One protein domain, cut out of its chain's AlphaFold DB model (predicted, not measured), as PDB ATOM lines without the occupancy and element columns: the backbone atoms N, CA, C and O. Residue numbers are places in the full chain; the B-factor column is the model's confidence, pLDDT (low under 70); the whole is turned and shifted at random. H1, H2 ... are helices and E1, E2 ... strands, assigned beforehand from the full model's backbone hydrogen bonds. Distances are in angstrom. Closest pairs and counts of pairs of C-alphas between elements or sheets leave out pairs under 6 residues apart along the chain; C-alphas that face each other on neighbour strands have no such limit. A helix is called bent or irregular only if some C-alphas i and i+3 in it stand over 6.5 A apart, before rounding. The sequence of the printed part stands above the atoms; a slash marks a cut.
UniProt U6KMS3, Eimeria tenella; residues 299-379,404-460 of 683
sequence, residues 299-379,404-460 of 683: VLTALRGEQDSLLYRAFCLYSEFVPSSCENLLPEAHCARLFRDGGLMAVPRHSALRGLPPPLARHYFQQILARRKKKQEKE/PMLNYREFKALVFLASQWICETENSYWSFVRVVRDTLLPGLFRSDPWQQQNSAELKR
ATOM      1  N   VAL A 299     251.531 254.091 265.731       67.25
ATOM      2  CA  VAL A 299     252.960 254.412 265.712       67.25
ATOM      3  C   VAL A 299     253.274 255.858 266.144       67.25
ATOM      4  O   VAL A 299     254.320 256.108 266.739       67.25
ATOM      5  N   LEU A 300     252.363 256.819 265.958       70.81
ATOM      6  CA  LEU A 300     252.503 258.174 266.518       70.81
ATOM      7  C   LEU A 300     252.138 258.241 268.011       70.81
ATOM      8  O   LEU A 300     252.564 259.174 268.694       70.81
ATOM      9  N   THR A 301     251.415 257.246 268.540       75.56
ATOM     10  CA  THR A 301     251.164 257.068 269.987       75.56
ATOM     11  C   THR A 301     252.156 256.106 270.663       75.56
ATOM     12  O   THR A 301     252.010 255.798 271.849       75.56
ATOM     13  N   ALA A 302     253.200 255.681 269.934       75.69
ATOM     14  CA  ALA A 302     254.309 254.854 270.423       75.69
ATOM     15  C   ALA A 302     255.107 255.521 271.551       75.69
ATOM     16  O   ALA A 302     255.471 254.891 272.543       75.69
ATOM     17  N   LEU A 303     255.377 256.821 271.401       81.06
ATOM     18  CA  LEU A 303     255.957 257.631 272.464       81.06
ATOM     19  C   LEU A 303     254.861 257.906 273.493       81.06
ATOM     20  O   LEU A 303     253.918 258.644 273.209       81.06
ATOM     21  N   ARG A 304     255.004 257.316 274.681       80.19
ATOM     22  CA  ARG A 304     254.128 257.537 275.837       80.19
ATOM     23  C   ARG A 304     254.924 258.109 277.009       80.19
ATOM     24  O   ARG A 304     256.130 257.882 277.126       80.19
ATOM     25  N   GLY A 305     254.237 258.842 277.884       88.12
ATOM     26  CA  GLY A 305     254.822 259.422 279.094       88.12
ATOM     27  C   GLY A 305     255.929 260.442 278.805       88.12
ATOM     28  O   GLY A 305     255.791 261.305 277.937       88.12
ATOM     29  N   GLU A 306     257.034 260.343 279.547       88.44
ATOM     30  CA  GLU A 306     258.116 261.337 279.554       88.44
ATOM     31  C   GLU A 306     258.736 261.586 278.167       88.44
ATOM     32  O   GLU A 306     259.049 262.722 277.827       88.44
ATOM     33  N   GLN A 307     258.877 260.565 277.315       88.62
ATOM     34  CA  GLN A 307     259.522 260.752 276.008       88.62
ATOM     35  C   GLN A 307     258.708 261.654 275.071       88.62
ATOM     36  O   GLN A 307     259.294 262.450 274.336       88.62
ATOM     37  N   ASP A 308     257.374 261.575 275.120       93.19
ATOM     38  CA  ASP A 308     256.511 262.440 274.309       93.19
ATOM     39  C   ASP A 308     256.430 263.857 274.883       93.19
ATOM     40  O   ASP A 308     256.464 264.825 274.130       93.19
ATOM     41  N   SER A 309     256.404 264.014 276.211       91.81
ATOM     42  CA  SER A 309     256.401 265.348 276.828       91.81
ATOM     43  C   SER A 309     257.731 266.086 276.625       91.81
ATOM     44  O   SER A 309     257.742 267.298 276.390       91.81
ATOM     45  N   LEU A 310     258.855 265.363 276.622       93.31
ATOM     46  CA  LEU A 310     260.169 265.895 276.261       93.31
ATOM     47  C   LEU A 310     260.261 266.247 274.767       93.31
ATOM     48  O   LEU A 310     260.791 267.311 274.437       93.31
ATOM     49  N   LEU A 311     259.711 265.417 273.872       94.81
ATOM     50  CA  LEU A 311     259.653 265.711 272.435       94.81
ATOM     51  C   LEU A 311     258.732 266.906 272.129       94.81
ATOM     52  O   LEU A 311     259.087 267.760 271.317       94.81
ATOM     53  N   TYR A 312     257.604 267.030 272.830       95.44
ATOM     54  CA  TYR A 312     256.710 268.183 272.741       95.44
ATOM     55  C   TYR A 312     257.368 269.456 273.272       95.44
ATOM     56  O   TYR A 312     257.270 270.516 272.649       95.44
ATOM     57  N   ARG A 313     258.105 269.372 274.387       93.19
ATOM     58  CA  ARG A 313     258.861 270.514 274.912       93.19
ATOM     59  C   ARG A 313     259.977 270.934 273.954       93.19
ATOM     60  O   ARG A 313     260.191 272.130 273.786       93.19
ATOM     61  N   ALA A 314     260.646 269.986 273.297       93.50
ATOM     62  CA  ALA A 314     261.571 270.282 272.209       93.50
ATOM     63  C   ALA A 314     260.869 270.978 271.035       93.50
ATOM     64  O   ALA A 314     261.322 272.037 270.613       93.50
ATOM     65  N   PHE A 315     259.740 270.452 270.554       96.19
ATOM     66  CA  PHE A 315     258.938 271.098 269.511       96.19
ATOM     67  C   PHE A 315     258.579 272.547 269.882       96.19
ATOM     68  O   PHE A 315     258.819 273.453 269.086       96.19
ATOM     69  N   CYS A 316     258.120 272.794 271.113       95.56
ATOM     70  CA  CYS A 316     257.797 274.131 271.634       95.56
ATOM     71  C   CYS A 316     258.979 275.124 271.675       95.56
ATOM     72  O   CYS A 316     258.744 276.316 271.832       95.56
ATOM     73  N   LEU A 317     260.236 274.671 271.574       94.19
ATOM     74  CA  LEU A 317     261.411 275.559 271.559       94.19
ATOM     75  C   LEU A 317     261.840 276.009 270.163       94.19
ATOM     76  O   LEU A 317     262.563 276.995 270.046       94.19
ATOM     77  N   TYR A 318     261.435 275.276 269.127       94.81
ATOM     78  CA  TYR A 318     261.745 275.602 267.734       94.81
ATOM     79  C   TYR A 318     260.497 276.083 266.973       94.81
ATOM     80  O   TYR A 318     260.625 276.713 265.928       94.81
ATOM     81  N   SER A 319     259.291 275.818 267.477       95.69
ATOM     82  CA  SER A 319     258.045 276.356 266.920       95.69
ATOM     83  C   SER A 319     257.781 277.798 267.358       95.69
ATOM     84  O   SER A 319     258.314 278.287 268.353       95.69
ATOM     85  N   GLU A 320     256.942 278.471 266.582       94.62
ATOM     86  CA  GLU A 320     256.434 279.811 266.842       94.62
ATOM     87  C   GLU A 320     254.938 279.706 267.156       94.62
ATOM     88  O   GLU A 320     254.206 278.956 266.504       94.62
ATOM     89  N   PHE A 321     254.467 280.434 268.170       93.94
ATOM     90  CA  PHE A 321     253.040 280.478 268.484       93.94
ATOM     91  C   PHE A 321     252.319 281.368 267.471       93.94
ATOM     92  O   PHE A 321     252.609 282.563 267.389       93.94
ATOM     93  N   VAL A 322     251.366 280.802 266.732       91.00
ATOM     94  CA  VAL A 322     250.601 281.511 265.702       91.00
ATOM     95  C   VAL A 322     249.219 281.877 266.265       91.00
ATOM     96  O   VAL A 322     248.378 280.998 266.460       91.00
ATOM     97  N   PRO A 323     248.931 283.171 266.534       87.31
ATOM     98  CA  PRO A 323     247.701 283.560 267.228       87.31
ATOM     99  C   PRO A 323     246.409 283.247 266.465       87.31
ATOM    100  O   PRO A 323     245.367 283.091 267.092       87.31
ATOM    101  N   SER A 324     246.458 283.149 265.132       85.81
ATOM    102  CA  SER A 324     245.286 282.857 264.296       85.81
ATOM    103  C   SER A 324     244.823 281.401 264.382       85.81
ATOM    104  O   SER A 324     243.625 281.155 264.265       85.81
ATOM    105  N   SER A 325     245.731 280.447 264.615       85.44
ATOM    106  CA  SER A 325     245.395 279.034 264.850       85.44
ATOM    107  C   SER A 325     245.277 278.680 266.334       85.44
ATOM    108  O   SER A 325     244.775 277.612 266.660       85.44
ATOM    109  N   CYS A 326     245.733 279.558 267.239       88.44
ATOM    110  CA  CYS A 326     245.962 279.251 268.659       88.44
ATOM    111  C   CYS A 326     246.934 278.074 268.897       88.44
ATOM    112  O   CYS A 326     246.918 277.470 269.971       88.44
ATOM    113  N   GLU A 327     247.800 277.767 267.928       91.50
ATOM    114  CA  GLU A 327     248.711 276.619 267.964       91.50
ATOM    115  C   GLU A 327     250.180 277.030 267.795       91.50
ATOM    116  O   GLU A 327     250.513 278.038 267.168       91.50
ATOM    117  N   ASN A 328     251.079 276.208 268.338       93.94
ATOM    118  CA  ASN A 328     252.507 276.280 268.041       93.94
ATOM    119  C   ASN A 328     252.774 275.589 266.700       93.94
ATOM    120  O   ASN A 328     252.503 274.394 266.567       93.94
ATOM    121  N   LEU A 329     253.333 276.321 265.736       95.44
ATOM    122  CA  LEU A 329     253.654 275.816 264.403       95.44
ATOM    123  C   LEU A 329     255.159 275.948 264.121       95.44
ATOM    124  O   LEU A 329     255.802 276.914 264.516       95.44
ATOM    125  N   LEU A 330     255.746 274.955 263.456       95.88
ATOM    126  CA  LEU A 330     257.185 274.818 263.229       95.88
ATOM    127  C   LEU A 330     257.552 275.173 261.773       95.88
ATOM    128  O   LEU A 330     257.222 274.396 260.871       95.88
ATOM    129  N   PRO A 331     258.247 276.300 261.517       94.94
ATOM    130  CA  PRO A 331     258.751 276.652 260.185       94.94
ATOM    131  C   PRO A 331     259.769 275.644 259.629       94.94
ATOM    132  O   PRO A 331     260.515 275.025 260.390       94.94
ATOM    133  N   GLU A 332     259.906 275.571 258.298       93.38
ATOM    134  CA  GLU A 332     260.910 274.731 257.607       93.38
ATOM    135  C   GLU A 332     262.331 274.944 258.155       93.38
ATOM    136  O   GLU A 332     263.030 273.995 258.520       93.38
ATOM    137  N   ALA A 333     262.737 276.212 258.278       91.69
ATOM    138  CA  ALA A 333     264.059 276.598 258.764       91.69
ATOM    139  C   ALA A 333     264.307 276.145 260.214       91.69
ATOM    140  O   ALA A 333     265.416 275.736 260.563       91.69
ATOM    141  N   HIS A 334     263.275 276.184 261.058       93.88
ATOM    142  CA  HIS A 334     263.366 275.764 262.453       93.88
ATOM    143  C   HIS A 334     263.320 274.244 262.597       93.88
ATOM    144  O   HIS A 334     264.030 273.698 263.439       93.88
ATOM    145  N   CYS A 335     262.582 273.544 261.733       93.50
ATOM    146  CA  CYS A 335     262.611 272.090 261.666       93.50
ATOM    147  C   CYS A 335     263.995 271.563 261.253       93.50
ATOM    148  O   CYS A 335     264.531 270.658 261.894       93.50
ATOM    149  N   ALA A 336     264.618 272.171 260.236       89.62
ATOM    150  CA  ALA A 336     265.991 271.850 259.844       89.62
ATOM    151  C   ALA A 336     266.992 272.143 260.980       89.62
ATOM    152  O   ALA A 336     267.914 271.361 261.221       89.62
ATOM    153  N   ARG A 337     266.786 273.235 261.727       89.94
ATOM    154  CA  ARG A 337     267.583 273.560 262.918       89.94
ATOM    155  C   ARG A 337     267.426 272.505 264.015       89.94
ATOM    156  O   ARG A 337     268.436 272.028 264.518       89.94
ATOM    157  N   LEU A 338     266.198 272.087 264.321       93.25
ATOM    158  CA  LEU A 338     265.894 271.042 265.304       93.25
ATOM    159  C   LEU A 338     266.560 269.713 264.916       93.25
ATOM    160  O   LEU A 338     267.201 269.084 265.752       93.25
ATOM    161  N   PHE A 339     266.477 269.294 263.650       92.25
ATOM    162  CA  PHE A 339     267.101 268.045 263.193       92.25
ATOM    163  C   PHE A 339     268.634 268.101 263.170       92.25
ATOM    164  O   PHE A 339     269.286 267.082 263.405       92.25
ATOM    165  N   ARG A 340     269.229 269.272 262.932       90.19
ATOM    166  CA  ARG A 340     270.675 269.482 263.069       90.19
ATOM    167  C   ARG A 340     271.111 269.451 264.534       90.19
ATOM    168  O   ARG A 340     272.021 268.702 264.877       90.19
ATOM    169  N   ASP A 341     270.456 270.234 265.384       90.81
ATOM    170  CA  ASP A 341     270.826 270.420 266.792       90.81
ATOM    171  C   ASP A 341     270.507 269.152 267.620       90.81
ATOM    172  O   ASP A 341     271.218 268.814 268.563       90.81
ATOM    173  N   GLY A 342     269.507 268.377 267.190       90.06
ATOM    174  CA  GLY A 342     269.195 267.024 267.653       90.06
ATOM    175  C   GLY A 342     270.013 265.896 267.016       90.06
ATOM    176  O   GLY A 342     269.719 264.728 267.250       90.06
ATOM    177  N   GLY A 343     271.012 266.205 266.187       87.88
ATOM    178  CA  GLY A 343     271.933 265.214 265.617       87.88
ATOM    179  C   GLY A 343     271.362 264.293 264.530       87.88
ATOM    180  O   GLY A 343     272.117 263.491 263.988       87.88
ATOM    181  N   LEU A 344     270.087 264.421 264.146       85.62
ATOM    182  CA  LEU A 344     269.477 263.620 263.074       85.62
ATOM    183  C   LEU A 344     270.082 263.908 261.693       85.62
ATOM    184  O   LEU A 344     270.120 263.013 260.856       85.62
ATOM    185  N   MET A 345     270.571 265.130 261.455       79.31
ATOM    186  CA  MET A 345     271.258 265.516 260.207       79.31
ATOM    187  C   MET A 345     272.785 265.357 260.260       79.31
ATOM    188  O   MET A 345     273.469 265.647 259.277       79.31
ATOM    189  N   ALA A 346     273.350 264.935 261.393       70.62
ATOM    190  CA  ALA A 346     274.782 264.680 261.486       70.62
ATOM    191  C   ALA A 346     275.105 263.332 260.830       70.62
ATOM    192  O   ALA A 346     274.471 262.332 261.151       70.62
ATOM    193  N   VAL A 347     276.115 263.282 259.953       51.16
ATOM    194  CA  VAL A 347     276.655 262.011 259.438       51.16
ATOM    195  C   VAL A 347     277.190 261.210 260.635       51.16
ATOM    196  O   VAL A 347     278.139 261.674 261.277       51.16
ATOM    197  N   PRO A 348     276.600 260.055 261.001       47.66
ATOM    198  CA  PRO A 348     276.930 259.417 262.262       47.66
ATOM    199  C   PRO A 348     278.337 258.836 262.225       47.66
ATOM    200  O   PRO A 348     278.765 258.229 261.247       47.66
ATOM    201  N   ARG A 349     279.048 258.960 263.348       39.44
ATOM    202  CA  ARG A 349     280.338 258.282 263.562       39.44
ATOM    203  C   ARG A 349     280.187 256.768 263.783       39.44
ATOM    204  O   ARG A 349     281.184 256.084 263.967       39.44
ATOM    205  N   HIS A 350     278.955 256.260 263.792       45.94
ATOM    206  CA  HIS A 350     278.618 254.857 263.986       45.94
ATOM    207  C   HIS A 350     278.112 254.278 262.663       45.94
ATOM    208  O   HIS A 350     277.147 254.787 262.102       45.94
ATOM    209  N   SER A 351     278.713 253.188 262.190       49.00
ATOM    210  CA  SER A 351     278.418 252.568 260.884       49.00
ATOM    211  C   SER A 351     276.987 252.033 260.702       49.00
ATOM    212  O   SER A 351     276.618 251.681 259.588       49.00
ATOM    213  N   ALA A 352     276.198 251.959 261.778       53.19
ATOM    214  CA  ALA A 352     274.872 251.336 261.823       53.19
ATOM    215  C   ALA A 352     273.698 252.336 261.844       53.19
ATOM    216  O   ALA A 352     272.549 251.920 261.958       53.19
ATOM    217  N   LEU A 353     273.971 253.641 261.785       53.22
ATOM    218  CA  LEU A 353     272.955 254.680 261.617       53.22
ATOM    219  C   LEU A 353     273.431 255.596 260.491       53.22
ATOM    220  O   LEU A 353     274.585 256.029 260.498       53.22
ATOM    221  N   ARG A 354     272.560 255.917 259.535       64.31
ATOM    222  CA  ARG A 354     272.829 256.980 258.555       64.31
ATOM    223  C   ARG A 354     272.135 258.257 259.005       64.31
ATOM    224  O   ARG A 354     271.057 258.208 259.575       64.31
ATOM    225  N   GLY A 355     272.766 259.405 258.778       71.31
ATOM    226  CA  GLY A 355     272.235 260.719 259.157       71.31
ATOM    227  C   GLY A 355     271.421 261.301 258.017       71.31
ATOM    228  O   GLY A 355     271.857 261.227 256.868       71.31
ATOM    229  N   LEU A 356     270.246 261.848 258.323       76.94
ATOM    230  CA  LEU A 356     269.271 262.289 257.332       76.94
ATOM    231  C   LEU A 356     269.844 263.440 256.478       76.94
ATOM    232  O   LEU A 356     270.103 264.522 257.015       76.94
ATOM    233  N   PRO A 357     270.025 263.264 255.153       79.50
ATOM    234  CA  PRO A 357     270.585 264.304 254.303       79.50
ATOM    235  C   PRO A 357     269.674 265.539 254.272       79.50
ATOM    236  O   PRO A 357     268.455 265.381 254.149       79.50
ATOM    237  N   PRO A 358     270.219 266.773 254.284       80.69
ATOM    238  CA  PRO A 358     269.412 267.993 254.216       80.69
ATOM    239  C   PRO A 358     268.389 268.033 253.062       80.69
ATOM    240  O   PRO A 358     267.247 268.424 253.314       80.69
ATOM    241  N   PRO A 359     268.710 267.581 251.826       83.31
ATOM    242  CA  PRO A 359     267.726 267.525 250.744       83.31
ATOM    243  C   PRO A 359     266.567 266.557 251.021       83.31
ATOM    244  O   PRO A 359     265.441 266.824 250.611       83.31
ATOM    245  N   LEU A 360     266.822 265.453 251.733       83.50
ATOM    246  CA  LEU A 360     265.807 264.445 252.035       83.50
ATOM    247  C   LEU A 360     264.907 264.874 253.203       83.50
ATOM    248  O   LEU A 360     263.693 264.711 253.126       83.50
ATOM    249  N   ALA A 361     265.475 265.516 254.229       83.44
ATOM    250  CA  ALA A 361     264.698 266.177 255.279       83.44
ATOM    251  C   ALA A 361     263.724 267.210 254.684       83.44
ATOM    252  O   ALA A 361     262.540 267.229 255.026       83.44
ATOM    253  N   ARG A 362     264.210 268.016 253.729       86.06
ATOM    254  CA  ARG A 362     263.402 268.982 252.977       86.06
ATOM    255  C   ARG A 362     262.317 268.312 252.132       86.06
ATOM    256  O   ARG A 362     261.182 268.778 252.132       86.06
ATOM    257  N   HIS A 363     262.643 267.215 251.450       89.12
ATOM    258  CA  HIS A 363     261.676 266.439 250.675       89.12
ATOM    259  C   HIS A 363     260.532 265.909 251.555       89.12
ATOM    260  O   HIS A 363     259.369 266.104 251.214       89.12
ATOM    261  N   TYR A 364     260.831 265.307 252.713       86.38
ATOM    262  CA  TYR A 364     259.787 264.832 253.630       86.38
ATOM    263  C   TYR A 364     258.935 265.978 254.200       86.38
ATOM    264  O   TYR A 364     257.714 265.848 254.278       86.38
ATOM    265  N   PHE A 365     259.542 267.126 254.523       88.44
ATOM    266  CA  PHE A 365     258.813 268.328 254.947       88.44
ATOM    267  C   PHE A 365     257.820 268.790 253.863       88.44
ATOM    268  O   PHE A 365     256.629 268.951 254.128       88.44
ATOM    269  N   GLN A 366     258.277 268.901 252.610       91.12
ATOM    270  CA  GLN A 366     257.432 269.243 251.457       91.12
ATOM    271  C   GLN A 366     256.343 268.195 251.180       91.12
ATOM    272  O   GLN A 366     255.221 268.559 250.827       91.12
ATOM    273  N   GLN A 367     256.635 266.908 251.380       89.44
ATOM    274  CA  GLN A 367     255.677 265.817 251.193       89.44
ATOM    275  C   GLN A 367     254.497 265.913 252.175       89.44
ATOM    276  O   GLN A 367     253.351 265.729 251.761       89.44
ATOM    277  N   ILE A 368     254.751 266.239 253.447       87.94
ATOM    278  CA  ILE A 368     253.698 266.435 254.463       87.94
ATOM    279  C   ILE A 368     252.818 267.645 254.108       87.94
ATOM    280  O   ILE A 368     251.591 267.561 254.146       87.94
ATOM    281  N   LEU A 369     253.420 268.746 253.659       87.69
ATOM    282  CA  LEU A 369     252.683 269.952 253.261       87.69
ATOM    283  C   LEU A 369     251.832 269.753 252.004       87.69
ATOM    284  O   LEU A 369     250.693 270.217 251.948       87.69
ATOM    285  N   ALA A 370     252.362 269.047 251.003       88.94
ATOM    286  CA  ALA A 370     251.620 268.713 249.791       88.94
ATOM    287  C   ALA A 370     250.388 267.846 250.111       88.94
ATOM    288  O   ALA A 370     249.326 268.046 249.521       88.94
ATOM    289  N   ARG A 371     250.506 266.937 251.092       83.62
ATOM    290  CA  ARG A 371     249.379 266.157 251.630       83.62
ATOM    291  C   ARG A 371     248.344 267.060 252.305       83.62
ATOM    292  O   ARG A 371     247.173 266.970 251.944       83.62
ATOM    293  N   ARG A 372     248.759 267.985 253.185       84.94
ATOM    294  CA  ARG A 372     247.841 268.959 253.810       84.94
ATOM    295  C   ARG A 372     247.097 269.802 252.773       84.94
ATOM    296  O   ARG A 372     245.883 269.937 252.869       84.94
ATOM    297  N   LYS A 373     247.794 270.311 251.751       87.81
ATOM    298  CA  LYS A 373     247.169 271.088 250.666       87.81
ATOM    299  C   LYS A 373     246.144 270.257 249.888       87.81
ATOM    300  O   LYS A 373     245.030 270.718 249.684       87.81
ATOM    301  N   LYS A 374     246.483 269.013 249.529       87.94
ATOM    302  CA  LYS A 374     245.561 268.086 248.849       87.94
ATOM    303  C   LYS A 374     244.338 267.730 249.710       87.94
ATOM    304  O   LYS A 374     243.258 267.522 249.165       87.94
ATOM    305  N   LYS A 375     244.495 267.652 251.038       83.31
ATOM    306  CA  LYS A 375     243.374 267.476 251.972       83.31
ATOM    307  C   LYS A 375     242.470 268.702 251.986       83.31
ATOM    308  O   LYS A 375     241.271 268.549 251.796       83.31
ATOM    309  N   GLN A 376     243.046 269.892 252.135       83.88
ATOM    310  CA  GLN A 376     242.298 271.146 252.110       83.88
ATOM    311  C   GLN A 376     241.521 271.303 250.792       83.88
ATOM    312  O   GLN A 376     240.317 271.505 250.819       83.88
ATOM    313  N   GLU A 377     242.145 271.037 249.640       88.69
ATOM    314  CA  GLU A 377     241.472 271.016 248.325       88.69
ATOM    315  C   GLU A 377     240.328 269.979 248.221       88.69
ATOM    316  O   GLU A 377     239.398 270.158 247.433       88.69
ATOM    317  N   LYS A 378     240.374 268.892 249.006       86.94
ATOM    318  CA  LYS A 378     239.325 267.860 249.067       86.94
ATOM    319  C   LYS A 378     238.189 268.233 250.028       86.94
ATOM    320  O   LYS A 378     237.047 267.878 249.752       86.94
ATOM    321  N   GLU A 379     238.483 268.920 251.129       84.62
ATOM    322  CA  GLU A 379     237.479 269.438 252.074       84.62
ATOM    323  C   GLU A 379     236.768 270.681 251.507       84.62
ATOM    324  O   GLU A 379     235.548 270.784 251.613       84.62
ATOM    325  N   PRO A 404     254.857 277.740 254.829       89.81
ATOM    326  CA  PRO A 404     254.472 276.430 255.312       89.81
ATOM    327  C   PRO A 404     255.106 276.114 256.675       89.81
ATOM    328  O   PRO A 404     256.322 275.958 256.802       89.81
ATOM    329  N   MET A 405     254.254 275.949 257.684       93.75
ATOM    330  CA  MET A 405     254.620 275.534 259.040       93.75
ATOM    331  C   MET A 405     253.924 274.213 259.408       93.75
ATOM    332  O   MET A 405     252.820 273.957 258.919       93.75
ATOM    333  N   LEU A 406     254.543 273.399 260.273       94.50
ATOM    334  CA  LEU A 406     254.005 272.112 260.747       94.50
ATOM    335  C   LEU A 406     253.470 272.181 262.185       94.50
ATOM    336  O   LEU A 406     254.132 272.743 263.055       94.50
ATOM    337  N   ASN A 407     252.340 271.539 262.472       94.94
ATOM    338  CA  ASN A 407     251.881 271.306 263.849       94.94
ATOM    339  C   ASN A 407     252.630 270.127 264.518       94.94
ATOM    340  O   ASN A 407     253.462 269.456 263.898       94.94
ATOM    341  N   TYR A 408     252.345 269.840 265.794       95.00
ATOM    342  CA  TYR A 408     253.055 268.779 266.527       95.00
ATOM    343  C   TYR A 408     252.819 267.364 265.960       95.00
ATOM    344  O   TYR A 408     253.742 266.548 265.940       95.00
ATOM    345  N   ARG A 409     251.611 267.063 265.459       92.06
ATOM    346  CA  ARG A 409     251.271 265.756 264.857       92.06
ATOM    347  C   ARG A 409     252.046 265.545 263.553       92.06
ATOM    348  O   ARG A 409     252.653 264.492 263.364       92.06
ATOM    349  N   GLU A 410     252.090 266.571 262.708       93.00
ATOM    350  CA  GLU A 410     252.891 266.616 261.478       93.00
ATOM    351  C   GLU A 410     254.400 266.520 261.771       93.00
ATOM    352  O   GLU A 410     255.132 265.814 261.077       93.00
ATOM    353  N   PHE A 411     254.879 267.159 262.842       94.81
ATOM    354  CA  PHE A 411     256.264 267.028 263.289       94.81
ATOM    355  C   PHE A 411     256.605 265.602 263.761       94.81
ATOM    356  O   PHE A 411     257.633 265.064 263.344       94.81
ATOM    357  N   LYS A 412     255.748 264.942 264.559       93.81
ATOM    358  CA  LYS A 412     255.955 263.526 264.936       93.81
ATOM    359  C   LYS A 412     255.991 262.621 263.700       93.81
ATOM    360  O   LYS A 412     256.856 261.751 263.630       93.81
ATOM    361  N   ALA A 413     255.131 262.864 262.709       91.25
ATOM    362  CA  ALA A 413     255.154 262.161 261.424       91.25
ATOM    363  C   ALA A 413     256.479 262.349 260.664       91.25
ATOM    364  O   ALA A 413     257.034 261.392 260.123       91.25
ATOM    365  N   LEU A 414     257.033 263.564 260.666       92.44
ATOM    366  CA  LEU A 414     258.322 263.849 260.039       92.44
ATOM    367  C   LEU A 414     259.492 263.152 260.757       92.44
ATOM    368  O   LEU A 414     260.371 262.594 260.100       92.44
ATOM    369  N   VAL A 415     259.496 263.145 262.094       92.75
ATOM    370  CA  VAL A 415     260.492 262.405 262.897       92.75
ATOM    371  C   VAL A 415     260.354 260.893 262.684       92.75
ATOM    372  O   VAL A 415     261.360 260.187 262.623       92.75
ATOM    373  N   PHE A 416     259.129 260.394 262.508       91.38
ATOM    374  CA  PHE A 416     258.865 259.001 262.164       91.38
ATOM    375  C   PHE A 416     259.478 258.618 260.805       91.38
ATOM    376  O   PHE A 416     260.279 257.682 260.754       91.38
ATOM    377  N   LEU A 417     259.225 259.389 259.740       89.25
ATOM    378  CA  LEU A 417     259.873 259.188 258.431       89.25
ATOM    379  C   LEU A 417     261.401 259.245 258.514       89.25
ATOM    380  O   LEU A 417     262.090 258.387 257.960       89.25
ATOM    381  N   ALA A 418     261.933 260.233 259.239       89.31
ATOM    382  CA  ALA A 418     263.364 260.340 259.485       89.31
ATOM    383  C   ALA A 418     263.905 259.064 260.146       89.31
ATOM    384  O   ALA A 418     264.932 258.546 259.721       89.31
ATOM    385  N   SER A 419     263.201 258.516 261.140       88.81
ATOM    386  CA  SER A 419     263.631 257.311 261.854       88.81
ATOM    387  C   SER A 419     263.595 256.033 261.011       88.81
ATOM    388  O   SER A 419     264.516 255.224 261.117       88.81
ATOM    389  N   GLN A 420     262.594 255.877 260.132       86.88
ATOM    390  CA  GLN A 420     262.551 254.780 259.159       86.88
ATOM    391  C   GLN A 420     263.781 254.824 258.246       86.88
ATOM    392  O   GLN A 420     264.457 253.812 258.064       86.88
ATOM    393  N   TRP A 421     264.111 256.012 257.729       84.69
ATOM    394  CA  TRP A 421     265.268 256.200 256.857       84.69
ATOM    395  C   TRP A 421     266.607 255.988 257.588       84.69
ATOM    396  O   TRP A 421     267.489 255.316 257.066       84.69
ATOM    397  N   ILE A 422     266.753 256.520 258.807       82.44
ATOM    398  CA  ILE A 422     267.987 256.430 259.613       82.44
ATOM    399  C   ILE A 422     268.342 254.977 259.967       82.44
ATOM    400  O   ILE A 422     269.528 254.641 260.049       82.44
ATOM    401  N   CYS A 423     267.330 254.137 260.219       82.38
ATOM    402  CA  CYS A 423     267.525 252.758 260.662       82.38
ATOM    403  C   CYS A 423     267.529 251.713 259.537       82.38
ATOM    404  O   CYS A 423     268.002 250.613 259.793       82.38
ATOM    405  N   GLU A 424     267.015 252.014 258.337       81.12
ATOM    406  CA  GLU A 424     266.906 251.065 257.205       81.12
ATOM    407  C   GLU A 424     266.174 249.740 257.557       81.12
ATOM    408  O   GLU A 424     266.378 248.709 256.921       81.12
ATOM    409  N   THR A 425     265.306 249.753 258.580       68.81
ATOM    410  CA  THR A 425     264.631 248.565 259.144       68.81
ATOM    411  C   THR A 425     263.119 248.578 258.939       68.81
ATOM    412  O   THR A 425     262.472 249.589 259.207       68.81
ATOM    413  N   GLU A 426     262.544 247.411 258.647       58.38
ATOM    414  CA  GLU A 426     261.091 247.193 258.517       58.38
ATOM    415  C   GLU A 426     260.306 247.472 259.821       58.38
ATOM    416  O   GLU A 426     259.176 247.957 259.780       58.38
ATOM    417  N   ASN A 427     260.923 247.264 260.995       72.44
ATOM    418  CA  ASN A 427     260.321 247.482 262.323       72.44
ATOM    419  C   ASN A 427     260.241 248.969 262.737       72.44
ATOM    420  O   ASN A 427     260.758 249.387 263.779       72.44
ATOM    421  N   SER A 428     259.547 249.761 261.920       74.06
ATOM    422  CA  SER A 428     259.460 251.224 262.004       74.06
ATOM    423  C   SER A 428     259.068 251.795 263.379       74.06
ATOM    424  O   SER A 428     259.577 252.847 263.767       74.06
ATOM    425  N   TYR A 429     258.231 251.092 264.151       83.00
ATOM    426  CA  TYR A 429     257.863 251.468 265.524       83.00
ATOM    427  C   TYR A 429     259.088 251.591 266.444       83.00
ATOM    428  O   TYR A 429     259.296 252.613 267.104       83.00
ATOM    429  N   TRP A 430     259.933 250.558 266.475       82.50
ATOM    430  CA  TRP A 430     261.108 250.537 267.345       82.50
ATOM    431  C   TRP A 430     262.208 251.459 266.823       82.50
ATOM    432  O   TRP A 430     262.908 252.068 267.633       82.50
ATOM    433  N   SER A 431     262.319 251.631 265.500       84.44
ATOM    434  CA  SER A 431     263.177 252.648 264.875       84.44
ATOM    435  C   SER A 431     262.849 254.043 265.410       84.44
ATOM    436  O   SER A 431     263.746 254.757 265.854       84.44
ATOM    437  N   PHE A 432     261.565 254.404 265.452       89.56
ATOM    438  CA  PHE A 432     261.092 255.703 265.929       89.56
ATOM    439  C   PHE A 432     261.404 255.951 267.401       89.56
ATOM    440  O   PHE A 432     262.074 256.934 267.726       89.56
ATOM    441  N   VAL A 433     261.005 255.031 268.284       89.25
ATOM    442  CA  VAL A 433     261.289 255.142 269.726       89.25
ATOM    443  C   VAL A 433     262.800 255.223 269.976       89.25
ATOM    444  O   VAL A 433     263.255 256.065 270.752       89.25
ATOM    445  N   ARG A 434     263.599 254.407 269.277       87.69
ATOM    446  CA  ARG A 434     265.062 254.393 269.404       87.69
ATOM    447  C   ARG A 434     265.701 255.691 268.914       87.69
ATOM    448  O   ARG A 434     266.514 256.265 269.629       87.69
ATOM    449  N   VAL A 435     265.335 256.186 267.732       89.31
ATOM    450  CA  VAL A 435     265.883 257.436 267.174       89.31
ATOM    451  C   VAL A 435     265.506 258.636 268.042       89.31
ATOM    452  O   VAL A 435     266.357 259.492 268.294       89.31
ATOM    453  N   VAL A 436     264.282 258.678 268.574       91.88
ATOM    454  CA  VAL A 436     263.850 259.751 269.481       91.88
ATOM    455  C   VAL A 436     264.615 259.706 270.806       91.88
ATOM    456  O   VAL A 436     265.189 260.720 271.210       91.88
ATOM    457  N   ARG A 437     264.670 258.539 271.459       91.56
ATOM    458  CA  ARG A 437     265.283 258.363 272.786       91.56
ATOM    459  C   ARG A 437     266.812 258.426 272.770       91.56
ATOM    460  O   ARG A 437     267.391 259.012 273.679       91.56
ATOM    461  N   ASP A 438     267.460 257.834 271.767       89.94
ATOM    462  CA  ASP A 438     268.917 257.626 271.755       89.94
ATOM    463  C   ASP A 438     269.666 258.679 270.919       89.94
ATOM    464  O   ASP A 438     270.853 258.903 271.152       89.94
ATOM    465  N   THR A 439     268.995 259.343 269.964       89.25
ATOM    466  CA  THR A 439     269.618 260.358 269.085       89.25
ATOM    467  C   THR A 439     269.030 261.752 269.305       89.25
ATOM    468  O   THR A 439     269.736 262.640 269.785       89.25
ATOM    469  N   LEU A 440     267.738 261.937 269.008       91.06
ATOM    470  CA  LEU A 440     267.098 263.254 268.949       91.06
ATOM    471  C   LEU A 440     267.095 263.968 270.305       91.06
ATOM    472  O   LEU A 440     267.630 265.070 270.424       91.06
ATOM    473  N   LEU A 441     266.513 263.344 271.333       92.38
ATOM    474  CA  LEU A 441     266.415 263.946 272.662       92.38
ATOM    475  C   LEU A 441     267.806 264.199 273.286       92.38
ATOM    476  O   LEU A 441     268.054 265.334 273.702       92.38
ATOM    477  N   PRO A 442     268.766 263.246 273.293       91.06
ATOM    478  CA  PRO A 442     270.114 263.499 273.804       91.06
ATOM    479  C   PRO A 442     270.877 264.587 273.040       91.06
ATOM    480  O   PRO A 442     271.631 265.334 273.665       91.06
ATOM    481  N   GLY A 443     270.689 264.703 271.720       89.12
ATOM    482  CA  GLY A 443     271.254 265.797 270.924       89.12
ATOM    483  C   GLY A 443     270.696 267.153 271.362       89.12
ATOM    484  O   GLY A 443     271.451 268.043 271.758       89.12
ATOM    485  N   LEU A 444     269.368 267.267 271.418       89.75
ATOM    486  CA  LEU A 444     268.681 268.502 271.800       89.75
ATOM    487  C   LEU A 444     269.018 268.951 273.228       89.75
ATOM    488  O   LEU A 444     269.270 270.137 273.434       89.75
ATOM    489  N   PHE A 445     269.111 268.035 274.199       87.25
ATOM    490  CA  PHE A 445     269.508 268.378 275.573       87.25
ATOM    491  C   PHE A 445     270.972 268.801 275.715       87.25
ATOM    492  O   PHE A 445     271.310 269.498 276.674       87.25
ATOM    493  N   ARG A 446     271.839 268.396 274.781       86.06
ATOM    494  CA  ARG A 446     273.237 268.847 274.722       86.06
ATOM    495  C   ARG A 446     273.386 270.186 273.999       86.06
ATOM    496  O   ARG A 446     274.343 270.896 274.290       86.06
ATOM    497  N   SER A 447     272.465 270.533 273.100       84.50
ATOM    498  CA  SER A 447     272.538 271.747 272.280       84.50
ATOM    499  C   SER A 447     272.377 273.054 273.079       84.50
ATOM    500  O   SER A 447     271.618 273.132 274.052       84.50
ATOM    501  N   ASP A 448     273.070 274.107 272.634       74.06
ATOM    502  CA  ASP A 448     273.080 275.425 273.286       74.06
ATOM    503  C   ASP A 448     271.687 276.032 273.543       74.06
ATOM    504  O   ASP A 448     271.503 276.574 274.633       74.06
ATOM    505  N   PRO A 449     270.680 275.942 272.640       75.44
ATOM    506  CA  PRO A 449     269.348 276.497 272.903       75.44
ATOM    507  C   PRO A 449     268.706 275.943 274.182       75.44
ATOM    508  O   PRO A 449     268.095 276.689 274.950       75.44
ATOM    509  N   TRP A 450     268.898 274.648 274.464       75.38
ATOM    510  CA  TRP A 450     268.359 274.019 275.670       75.38
ATOM    511  C   TRP A 450     269.106 274.463 276.934       75.38
ATOM    512  O   TRP A 450     268.498 274.771 277.966       75.38
ATOM    513  N   GLN A 451     270.438 274.550 276.859       79.50
ATOM    514  CA  GLN A 451     271.265 275.056 277.958       79.50
ATOM    515  C   GLN A 451     270.962 276.532 278.267       79.50
ATOM    516  O   GLN A 451     270.861 276.917 279.438       79.50
ATOM    517  N   GLN A 452     270.738 277.348 277.232       75.50
ATOM    518  CA  GLN A 452     270.319 278.744 277.350       75.50
ATOM    519  C   GLN A 452     268.928 278.883 277.978       75.50
ATOM    520  O   GLN A 452     268.784 279.722 278.867       75.50
ATOM    521  N   GLN A 453     267.935 278.053 277.619       73.94
ATOM    522  CA  GLN A 453     266.618 278.098 278.277       73.94
ATOM    523  C   GLN A 453     266.745 277.829 279.784       73.94
ATOM    524  O   GLN A 453     266.245 278.615 280.591       73.94
ATOM    525  N   ASN A 454     267.460 276.771 280.185       70.75
ATOM    526  CA  ASN A 454     267.639 276.452 281.607       70.75
ATOM    527  C   ASN A 454     268.425 277.546 282.348       70.75
ATOM    528  O   ASN A 454     268.084 277.893 283.478       70.75
ATOM    529  N   SER A 455     269.430 278.142 281.699       70.44
ATOM    530  CA  SER A 455     270.205 279.262 282.250       70.44
ATOM    531  C   SER A 455     269.375 280.539 282.389       70.44
ATOM    532  O   SER A 455     269.521 281.264 283.371       70.44
ATOM    533  N   ALA A 456     268.485 280.819 281.435       67.69
ATOM    534  CA  ALA A 456     267.569 281.955 281.468       67.69
ATOM    535  C   ALA A 456     266.461 281.763 282.515       67.69
ATOM    536  O   ALA A 456     266.131 282.712 283.226       67.69
ATOM    537  N   GLU A 457     265.938 280.544 282.687       63.34
ATOM    538  CA  GLU A 457     265.052 280.214 283.807       63.34
ATOM    539  C   GLU A 457     265.756 280.353 285.161       63.34
ATOM    540  O   GLU A 457     265.174 280.945 286.072       63.34
ATOM    541  N   LEU A 458     266.997 279.867 285.302       51.97
ATOM    542  CA  LEU A 458     267.789 280.068 286.521       51.97
ATOM    543  C   LEU A 458     268.023 281.558 286.792       51.97
ATOM    544  O   LEU A 458     267.814 282.007 287.916       51.97
ATOM    545  N   LYS A 459     268.399 282.341 285.772       70.00
ATOM    546  CA  LYS A 459     268.615 283.791 285.899       70.00
ATOM    547  C   LYS A 459     267.333 284.549 286.240       70.00
ATOM    548  O   LYS A 459     267.394 285.461 287.053       70.00
ATOM    549  N   ARG A 460     266.171 284.168 285.693       67.50
ATOM    550  CA  ARG A 460     264.874 284.754 286.084       67.50
ATOM    551  C   ARG A 460     264.514 284.397 287.530       67.50
ATOM    552  O   ARG A 460     264.152 285.288 288.290       67.50
TER     553      ARG A 460
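What this domain is: This is residues 299 to 379 and 404 to 460 of the 683 residues of a protein of Eimeria tenella (UniProt U6KMS3). Five helices cross one another in a compact core: H4 and H5 cross with H1 over them, and H2 and H3 close the other side, H2 packing on H1 and H5 and H3 on H4. A small hairpin of strands, E1 and E2, sits at one edge by H1 and H4, while the last residues of H3, 373 to 379, and of H6, 454 to 460, stick out as two arms. The printed part has 138 residues, with named elements in the order H1, E1, E2, H2, H3, H4, H5, H6; the two strands form an antiparallel sheet, and the class is mostly helix. The whole is compact, with a radius of gyration of the C-alphas of 15.2 A and spans of 48 by 42 by 29 A.

Where its parts are: H1, residues 306 to 318, begins at C-alpha 306 (258.116, 261.337, 279.554) and measures 18.9 A. E1, residues 320 to 322, and E2, residues 327 to 331, follow, then H2, residues 332 to 341, 14.2 A. H3, residues 358 to 379, is the longest helix at 32.0 A and ends at C-alpha 379 (237.479, 269.438, 252.074). H4, residues 408 to 423, measures 22.4 A. H5, residues 428 to 446, measures 25.7 A and is irregular, but only just: C-alphas 438 and 441 are 6.9 A apart. H6, residues 448 to 460, measures 17.8 A and ends at C-alpha 460 (264.874, 284.754, 286.084).

How they stand to each other: H1 touches H5 at a steep tilt of 57 degrees, the closest C-alphas being those of Leu 311 and Leu 441, 7.0 A. With residue 318 alone, H1 touches H2, the C-alphas of Tyr 318 and His 334 being closest at 5.5 A. E1 and E2 are a hairpin, with N 320 and O 329 2.8 A apart, within hydrogen-bond range. H2 and H3 are a helical hairpin, closest at the C-alphas of Glu 332 and Phe 365, 7.2 A. H3 touches H4 at a steep tilt of 42 degrees, opposite ways, closest at the C-alphas of Tyr 364 and Leu 414, 6.6 A. H4 and H5 touch about perpendicular at 76 degrees, closest at the C-alphas of Ser 419 and Phe 432, 5.1 A. H6 touches no helix but is near H1. Each O i to N i+4 pair is within hydrogen-bond range in H2, H3, H4 and H6; in H1 it is 8 of 9 and in H5 12 of 15.

The domain as a whole: The farthest C-alphas, those of Lys 378 and Lys 459, are 49.7 A apart. Residues 380 to 403 are not printed, and C-alphas 379 and 404 are 18.7 A apart across this cut. The link from H2 to H3, residues 342 to 357, is long. The mean pLDDT of the printed part is 83.8; under 70 are residues 299, 347 to 354, 425 to 426, 456 to 458 and 460.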